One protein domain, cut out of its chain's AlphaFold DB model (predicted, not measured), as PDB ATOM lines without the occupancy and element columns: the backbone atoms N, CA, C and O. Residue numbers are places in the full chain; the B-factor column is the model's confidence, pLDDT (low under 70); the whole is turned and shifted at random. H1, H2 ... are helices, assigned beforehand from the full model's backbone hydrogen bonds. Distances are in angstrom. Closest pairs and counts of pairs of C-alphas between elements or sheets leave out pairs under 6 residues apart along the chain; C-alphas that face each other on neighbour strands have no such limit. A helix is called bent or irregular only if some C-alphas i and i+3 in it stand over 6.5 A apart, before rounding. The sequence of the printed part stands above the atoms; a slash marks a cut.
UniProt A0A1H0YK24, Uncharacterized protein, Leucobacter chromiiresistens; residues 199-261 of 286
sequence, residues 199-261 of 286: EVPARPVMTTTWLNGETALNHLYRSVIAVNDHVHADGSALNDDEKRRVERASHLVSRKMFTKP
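AT A GLANCE: This is residues 199 to 261 of the 286 residues of an uncharacterized protein of Leucobacter chromiiresistens (UniProt A0A1H0YK24). Two long helices, H2 and H3, make a loose helical hairpin in which they cross at a slant, with the turn between them at one end and the short helix H1 at the other end of H2. An unnamed stretch precedes H1, and its residues 199 to 204 run beside H2 on the side away from H3; residues 205 to 212 and 229 to 237 stick out free. The printed part has 63 residues with three named helices, in the order H1, H2, H3, and no named strand; the class is all helix. The whole is loose, with a radius of gyration of the C-alphas of 13.3 A, and the C-alphas span 38 by 29 by 18 A.

HOW THE PARTS SIT: H2, residues 213 to 233, touches H3, residues 240 to 258, with 11 pairs of C-alphas within 8 A. Their closest C-alphas are those of Tyr 221 and Val 253, 6.1 A apart. The two run opposite ways at a steep tilt of 45 degrees, form a helical hairpin, and have their centres 9.8 A apart. H1, residues 208 to 211, is close to H2 but not clearly touching, with 2 pairs of C-alphas within 8 A; the closest C-alphas are those of Trp 210 and Ala 216, 6.8 A apart. H1 and H3 are apart. In H2 and H3 every O i to N i+4 pair is within hydrogen-bond range. H1 is too short for such a pair, and its one O i to N i+3 pair is not within range.

IN THESE COORDINATES: H2 is the longest helix, with 21 residues and 30.3 A from first to last C-alpha; it begins with C-alpha 213 at (129.496, 219.739, 216.093) and ends with C-alpha 233 at (152.913, 227.545, 198.603). H3 has 19 residues and measures 26.1 A, ending with C-alpha 258 at (137.155, 209.511, 209.632). H1 has four residues and is irregular, but only just: C-alphas 208 and 211 are 6.7 A apart.

THE WHOLE: The two C-alphas farthest apart are those of Thr 208 and Gly 235, at 38.7 A. Without the stretches that stand free, the body has 46 residues and spans 35 by 24 by 13 A. The printed part has no cut. The link from H1 to H2 is tight, with 1 residue, and that from H2 to H3 is short, with 6 residues. The mean pLDDT of the printed part is 71.8; it is under 70 at residues 202 to 214, 234 to 236 and 258 to 261, and the mean over H1 is 47.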
ATOM      1  N   GLU A 199     144.144 234.695 204.686       75.81
ATOM      2  CA  GLU A 199     142.687 234.642 204.633       75.81
ATOM      3  C   GLU A 199     142.160 233.624 205.648       75.81
ATOM      4  O   GLU A 199     142.373 232.411 205.564       75.81
ATOM      5  N   VAL A 200     141.444 234.138 206.646       72.12
ATOM      6  CA  VAL A 200     140.717 233.300 207.587       72.12
ATOM      7  C   VAL A 200     139.478 232.788 206.854       72.12
ATOM      8  O   VAL A 200     138.669 233.615 206.426       72.12
ATOM      9  N   PRO A 201     139.279 231.460 206.740       72.06
ATOM     10  CA  PRO A 201     138.074 230.914 206.132       72.06
ATOM     11  C   PRO A 201     136.841 231.562 206.759       72.06
ATOM     12  O   PRO A 201     136.741 231.634 207.986       72.06
ATOM     13  N   ALA A 202     135.916 232.048 205.926       65.62
ATOM     14  CA  ALA A 202     134.722 232.726 206.411       65.62
ATOM     15  C   ALA A 202     134.010 231.851 207.452       65.62
ATOM     16  O   ALA A 202     133.623 230.708 207.176       65.62
ATOM     17  N   ARG A 203     133.839 232.394 208.664       63.50
ATOM     18  CA  ARG A 203     133.029 231.740 209.690       63.50
ATOM     19  C   ARG A 203     131.630 231.549 209.104       63.50
ATOM     20  O   ARG A 203     131.054 232.537 208.645       63.50
ATOM     21  N   PRO A 204     131.063 230.328 209.103       57.56
ATOM     22  CA  PRO A 204     129.695 230.138 208.649       57.56
ATOM     23  C   PRO A 204     128.794 231.098 209.428       57.56
ATOM     24  O   PRO A 204     128.940 231.229 210.646       57.56
ATOM     25  N   VAL A 205     127.921 231.812 208.715       51.22
ATOM     26  CA  VAL A 205     127.013 232.813 209.289       51.22
ATOM     27  C   VAL A 205     126.313 232.211 210.503       51.22
ATOM     28  O   VAL A 205     125.918 231.043 210.480       51.22
ATOM     29  N   MET A 206     126.224 233.007 211.572       43.84
ATOM     30  CA  MET A 206     125.770 232.649 212.914       43.84
ATOM     31  C   MET A 206     124.275 232.287 212.935       43.84
ATOM     32  O   MET A 206     123.457 232.933 213.571       43.84
ATOM     33  N   THR A 207     123.896 231.244 212.209       43.62
ATOM     34  CA  THR A 207     122.628 230.560 212.403       43.62
ATOM     35  C   THR A 207     122.766 229.697 213.656       43.62
ATOM     36  O   THR A 207     123.856 229.210 213.979       43.62
ATOM     37  N   THR A 208     121.669 229.509 214.387       47.53
ATOM     38  CA  THR A 208     121.531 228.648 215.585       47.53
ATOM     39  C   THR A 208     122.152 227.246 215.430       47.53
ATOM     40  O   THR A 208     122.445 226.566 216.412       47.53
ATOM     41  N   THR A 209     122.453 226.855 214.196       44.38
ATOM     42  CA  THR A 209     123.206 225.696 213.715       44.38
ATOM     43  C   THR A 209     124.667 225.576 214.178       44.38
ATOM     44  O   THR A 209     125.218 224.483 214.079       44.38
ATOM     45  N   TRP A 210     125.323 226.612 214.726       44.91
ATOM     46  CA  TRP A 210     126.697 226.492 215.283       44.91
ATOM     47  C   TRP A 210     126.824 225.485 216.442       44.91
ATOM     48  O   TRP A 210     127.934 225.097 216.817       44.91
ATOM     49  N   LEU A 211     125.698 225.057 217.021       49.38
ATOM     50  CA  LEU A 211     125.632 223.970 217.999       49.38
ATOM     51  C   LEU A 211     125.813 222.574 217.380       49.38
ATOM     52  O   LEU A 211     126.107 221.630 218.116       49.38
ATOM     53  N   ASN A 212     125.723 222.435 216.056       59.09
ATOM     54  CA  ASN A 212     126.007 221.175 215.381       59.09
ATOM     55  C   ASN A 212     127.525 220.997 215.275       59.09
ATOM     56  O   ASN A 212     128.214 221.693 214.528       59.09
ATOM     57  N   GLY A 213     128.061 220.041 216.042       61.34
ATOM     58  CA  GLY A 213     129.496 219.739 216.093       61.34
ATOM     59  C   GLY A 213     130.132 219.442 214.728       61.34
ATOM     60  O   GLY A 213     131.342 219.583 214.584       61.34
ATOM     61  N   GLU A 214     129.321 219.096 213.731       66.25
ATOM     62  CA  GLU A 214     129.702 218.851 212.341       66.25
ATOM     63  C   GLU A 214     130.115 220.138 211.601       66.25
ATOM     64  O   GLU A 214     131.148 220.163 210.933       66.25
ATOM     65  N   THR A 215     129.409 221.257 211.807       71.50
ATOM     66  CA  THR A 215     129.754 222.562 211.209       71.50
ATOM     67  C   THR A 215     131.059 223.112 211.789       71.50
ATOM     68  O   THR A 215     131.912 223.611 211.053       71.50
ATOM     69  N   ALA A 216     131.263 222.955 213.101       71.81
ATOM     70  CA  ALA A 216     132.510 223.337 213.763       71.81
ATOM     71  C   ALA A 216     133.692 222.451 213.326       71.81
ATOM     72  O   ALA A 216     134.811 222.939 213.174       71.81
ATOM     73  N   LEU A 217     133.455 221.156 213.099       76.81
ATOM     74  CA  LEU A 217     134.481 220.237 212.611       76.81
ATOM     75  C   LEU A 217     134.872 220.533 211.156       76.81
ATOM     76  O   LEU A 217     136.059 220.531 210.843       76.81
ATOM     77  N   ASN A 218     133.900 220.859 210.300       79.56
ATOM     78  CA  ASN A 218     134.137 221.303 208.924       79.56
ATOM     79  C   ASN A 218     134.947 222.603 208.872       79.56
ATOM     80  O   ASN A 218     135.869 222.722 208.067       79.56
ATOM     81  N   HIS A 219     134.653 223.561 209.756       77.88
ATOM     82  CA  HIS A 219     135.457 224.778 209.867       77.88
ATOM     83  C   HIS A 219     136.890 224.464 210.305       77.88
ATOM     84  O   HIS A 219     137.836 224.948 209.691       77.88
ATOM     85  N   LEU A 220     137.063 223.614 211.327       80.56
ATOM     86  CA  LEU A 220     138.386 223.185 211.778       80.56
ATOM     87  C   LEU A 220     139.177 222.506 210.647       80.56
ATOM     88  O   LEU A 220     140.356 222.796 210.481       80.56
ATOM     89  N   TYR A 221     138.530 221.650 209.853       81.81
ATOM     90  CA  TYR A 221     139.132 221.005 208.685       81.81
ATOM     91  C   TYR A 221     139.598 222.020 207.633       81.81
ATOM     92  O   TYR A 221     140.755 221.974 207.221       81.81
ATOM     93  N   ARG A 222     138.744 222.983 207.260       83.06
ATOM     94  CA  ARG A 222     139.104 224.050 206.309       83.06
ATOM     95  C   ARG A 222     140.262 224.909 206.811       83.06
ATOM     96  O   ARG A 222     141.155 225.223 206.036       83.06
ATOM     97  N   SER A 223     140.286 225.244 208.103       79.75
ATOM     98  CA  SER A 223     141.403 225.983 208.701       79.75
ATOM     99  C   SER A 223     142.711 225.185 208.678       79.75
ATOM    100  O   SER A 223     143.762 225.772 208.455       79.75
ATOM    101  N   VAL A 224     142.666 223.863 208.889       84.38
ATOM    102  CA  VAL A 224     143.859 223.003 208.781       84.38
ATOM    103  C   VAL A 224     144.379 222.960 207.341       84.38
ATOM    104  O   VAL A 224     145.586 223.069 207.153       84.38
ATOM    105  N   ILE A 225     143.493 222.844 206.344       82.94
ATOM    106  CA  ILE A 225     143.882 222.876 204.923       82.94
ATOM    107  C   ILE A 225     144.527 224.216 204.571       82.94
ATOM    108  O   ILE A 225     145.644 224.218 204.076       82.94
ATOM    109  N   ALA A 226     143.885 225.339 204.909       81.69
ATOM    110  CA  ALA A 226     144.399 226.670 204.586       81.69
ATOM    111  C   ALA A 226     145.807 226.917 205.155       81.69
ATOM    112  O   ALA A 226     146.674 227.450 204.468       81.69
ATOM    113  N   VAL A 227     146.063 226.484 206.399       80.88
ATOM    114  CA  VAL A 227     147.407 226.585 206.991       80.88
ATOM    115  C   VAL A 227     148.406 225.685 206.259       80.88
ATOM    116  O   VAL A 227     149.533 226.103 206.021       80.88
ATOM    117  N   ASN A 228     148.018 224.460 205.901       82.19
ATOM    118  CA  ASN A 228     148.922 223.521 205.241       82.19
ATOM    119  C   ASN A 228     149.252 223.926 203.792       82.19
ATOM    120  O   ASN A 228     150.405 223.801 203.382       82.19
ATOM    121  N   ASP A 229     148.272 224.448 203.053       82.06
ATOM    122  CA  ASP A 229     148.449 224.954 201.690       82.06
ATOM    123  C   ASP A 229     149.412 226.146 201.675       82.06
ATOM    124  O   ASP A 229     150.319 226.181 200.849       82.06
ATOM    125  N   HIS A 230     149.302 227.063 202.642       75.94
ATOM    126  CA  HIS A 230     150.235 228.186 202.760       75.94
ATOM    127  C   HIS A 230     151.678 227.737 203.040       75.94
ATOM    128  O   HIS A 230     152.611 228.242 202.421       75.94
ATOM    129  N   VAL A 231     151.878 226.748 203.920       79.38
ATOM    130  CA  VAL A 231     153.221 226.196 204.189       79.38
ATOM    131  C   VAL A 231     153.848 225.606 202.927       79.38
ATOM    132  O   VAL A 231     155.061 225.689 202.748       79.38
ATOM    133  N   HIS A 232     153.037 225.001 202.055       75.94
ATOM    134  CA  HIS A 232     153.511 224.425 200.797       75.94
ATOM    135  C   HIS A 232     153.708 225.475 199.694       75.94
ATOM    136  O   HIS A 232     154.631 225.323 198.899       75.94
ATOM    137  N   ALA A 233     152.869 226.514 199.639       74.31
ATOM    138  CA  ALA A 233     152.913 227.545 198.603       74.31
ATOM    139  C   ALA A 233     154.010 228.594 198.841       74.31
ATOM    140  O   ALA A 233     154.771 228.888 197.925       74.31
ATOM    141  N   ASP A 234     154.125 229.117 200.066       68.38
ATOM    142  CA  ASP A 234     155.030 230.234 200.381       68.38
ATOM    143  C   ASP A 234     156.351 229.789 201.027       68.38
ATOM    144  O   ASP A 234     157.205 230.616 201.342       68.38
ATOM    145  N   GLY A 235     156.532 228.484 201.274       61.47
ATOM    146  CA  GLY A 235     157.746 227.938 201.895       61.47
ATOM    147  C   GLY A 235     158.027 228.488 203.300       61.47
ATOM    148  O   GLY A 235     159.137 228.345 203.816       61.47
ATOM    149  N   SER A 236     157.039 229.137 203.926       64.75
ATOM    150  CA  SER A 236     157.192 229.771 205.226       64.75
ATOM    151  C   SER A 236     157.296 228.695 206.311       64.75
ATOM    152  O   SER A 236     156.389 227.889 206.537       64.75
ATOM    153  N   ALA A 237     158.447 228.646 206.983       70.94
ATOM    154  CA  ALA A 237     158.664 227.689 208.056       70.94
ATOM    155  C   ALA A 237     157.742 228.033 209.240       70.94
ATOM    156  O   ALA A 237     157.848 229.104 209.846       70.94
ATOM    157  N   LEU A 238     156.813 227.127 209.560       76.00
ATOM    158  CA  LEU A 238     156.079 227.169 210.825       76.00
ATOM    159  C   LEU A 238     157.069 227.015 211.975       76.00
ATOM    160  O   LEU A 238     157.963 226.171 211.915       76.00
ATOM    161  N   ASN A 239     156.858 227.768 213.052       84.44
ATOM    162  CA  ASN A 239     157.581 227.504 214.290       84.44
ATOM    163  C   ASN A 239     157.145 226.137 214.863       84.44
ATOM    164  O   ASN A 239     156.005 225.705 214.657       84.44
ATOM    165  N   ASP A 240     158.006 225.466 215.629       82.94
ATOM    166  CA  ASP A 240     157.746 224.133 216.195       82.94
ATOM    167  C   ASP A 240     156.443 224.085 217.010       82.94
ATOM    168  O   ASP A 240     155.682 223.112 216.960       82.94
ATOM    169  N   ASP A 241     156.125 225.169 217.719       81.25
ATOM    170  CA  ASP A 241     154.878 225.306 218.472       81.25
ATOM    171  C   ASP A 241     153.633 225.418 217.583       81.25
ATOM    172  O   ASP A 241     152.563 224.910 217.939       81.25
ATOM    173  N   GLU A 242     153.748 226.070 216.426       81.31
ATOM    174  CA  GLU A 242     152.667 226.206 215.449       81.31
ATOM    175  C   GLU A 242     152.439 224.873 214.735       81.31
ATOM    176  O   GLU A 242     151.298 224.406 214.663       81.31
ATOM    177  N   LYS A 243     153.522 224.191 214.346       82.50
ATOM    178  CA  LYS A 243     153.489 222.835 213.785       82.50
ATOM    179  C   LYS A 243     152.779 221.862 214.730       82.50
ATOM    180  O   LYS A 243     151.809 221.216 214.334       82.50
ATOM    181  N   ARG A 244     153.129 221.864 216.023       82.81
ATOM    182  CA  ARG A 244     152.450 221.051 217.056       82.81
ATOM    183  C   ARG A 244     150.967 221.388 217.232       82.81
ATOM    184  O   ARG A 244     150.197 220.542 217.699       82.81
ATOM    185  N   ARG A 245     150.537 222.625 216.968       81.38
ATOM    186  CA  ARG A 245     149.119 223.031 217.054       81.38
ATOM    187  C   ARG A 245     148.335 222.560 215.833       81.38
ATOM    188  O   ARG A 245     147.234 222.033 216.006       81.38
ATOM    189  N   VAL A 246     148.918 222.681 214.642       83.81
ATOM    190  CA  VAL A 246     148.346 222.181 213.384       83.81
ATOM    191  C   VAL A 246     148.242 220.657 213.407       83.81
ATOM    192  O   VAL A 246     147.168 220.126 213.136       83.81
ATOM    193  N   GLU A 247     149.284 219.946 213.844       84.25
ATOM    194  CA  GLU A 247     149.263 218.482 213.988       84.25
ATOM    195  C   GLU A 247     148.176 218.017 214.967       84.25
ATOM    196  O   GLU A 247     147.405 217.104 214.660       84.25
ATOM    197  N   ARG A 248     148.039 218.682 216.124       84.25
ATOM    198  CA  ARG A 248     146.967 218.384 217.089       84.25
ATOM    199  C   ARG A 248     145.576 218.623 216.509       84.25
ATOM    200  O   ARG A 248     144.675 217.820 216.756       84.25
ATOM    201  N   ALA A 249     145.384 219.707 215.759       81.38
ATOM    202  CA  ALA A 249     144.118 220.004 215.097       81.38
ATOM    203  C   ALA A 249     143.807 218.991 213.985       81.38
ATOM    204  O   ALA A 249     142.695 218.466 213.941       81.38
ATOM    205  N   SER A 250     144.798 218.645 213.162       83.31
ATOM    206  CA  SER A 250     144.703 217.633 212.106       83.31
ATOM    207  C   SER A 250     144.345 216.259 212.673       83.31
ATOM    208  O   SER A 250     143.391 215.634 212.217       83.31
ATOM    209  N   HIS A 251     145.003 215.827 213.753       83.00
ATOM    210  CA  HIS A 251     144.671 214.575 214.438       83.00
ATOM    211  C   HIS A 251     143.252 214.594 215.037       83.00
ATOM    212  O   HIS A 251     142.579 213.566 215.135       83.00
ATOM    213  N   LEU A 252     142.768 215.758 215.479       81.69
ATOM    214  CA  LEU A 252     141.414 215.898 216.014       81.69
ATOM    215  C   LEU A 252     140.364 215.803 214.899       81.69
ATOM    216  O   LEU A 252     139.355 215.116 215.084       81.69
ATOM    217  N   VAL A 253     140.617 216.438 213.751       82.69
ATOM    218  CA  VAL A 253     139.782 216.318 212.550       82.69
ATOM    219  C   VAL A 253     139.790 214.887 212.047       82.69
ATOM    220  O   VAL A 253     138.721 214.312 211.875       82.69
ATOM    221  N   SER A 254     140.966 214.274 211.894       80.88
ATOM    222  CA  SER A 254     141.070 212.928 211.340       80.88
ATOM    223  C   SER A 254     140.347 211.909 212.213       80.88
ATOM    224  O   SER A 254     139.567 211.092 211.724       80.88
ATOM    225  N   ARG A 255     140.510 212.032 213.535       82.38
ATOM    226  CA  ARG A 255     139.785 211.213 214.496       82.38
ATOM    227  C   ARG A 255     138.283 211.424 214.384       82.38
ATOM    228  O   ARG A 255     137.576 210.439 214.436       82.38
ATOM    229  N   LYS A 256     137.768 212.649 214.273       75.62
ATOM    230  CA  LYS A 256     136.313 212.886 214.329       75.62
ATOM    231  C   LYS A 256     135.580 212.773 212.987       75.62
ATOM    232  O   LYS A 256     134.414 212.408 213.012       75.62
ATOM    233  N   MET A 257     136.226 213.073 211.859       73.69
ATOM    234  CA  MET A 257     135.642 212.925 210.517       73.69
ATOM    235  C   MET A 257     135.750 211.493 209.996       73.69
ATOM    236  O   MET A 257     134.825 211.015 209.350       73.69
ATOM    237  N   PHE A 258     136.867 210.804 210.264       67.38
ATOM    238  CA  PHE A 258     137.155 209.511 209.632       67.38
ATOM    239  C   PHE A 258     137.021 208.308 210.574       67.38
ATOM    240  O   PHE A 258     137.100 207.172 210.104       67.38
ATOM    241  N   THR A 259     136.749 208.489 211.879       55.75
ATOM    242  CA  THR A 259     136.239 207.353 212.670       55.75
ATOM    243  C   THR A 259     134.778 207.099 212.319       55.75
ATOM    244  O   THR A 259     133.855 207.614 212.942       55.75
ATOM    245  N   LYS A 260     134.569 206.250 211.308       44.31
ATOM    246  CA  LYS A 260     133.295 205.555 211.110       44.31
ATOM    247  C   LYS A 260     132.862 204.873 212.419       44.31
ATOM    248  O   LYS A 260     133.725 204.357 213.143       44.31
ATOM    249  N   PRO A 261     131.548 204.776 212.704       43.12
ATOM    250  CA  PRO A 261     131.062 203.879 213.739       43.12
ATOM    251  C   PRO A 261     131.597 202.474 213.450       43.12
ATOM    252  O   PRO A 261     131.643 202.015 212.307       43.12
TER     253      PRO A 261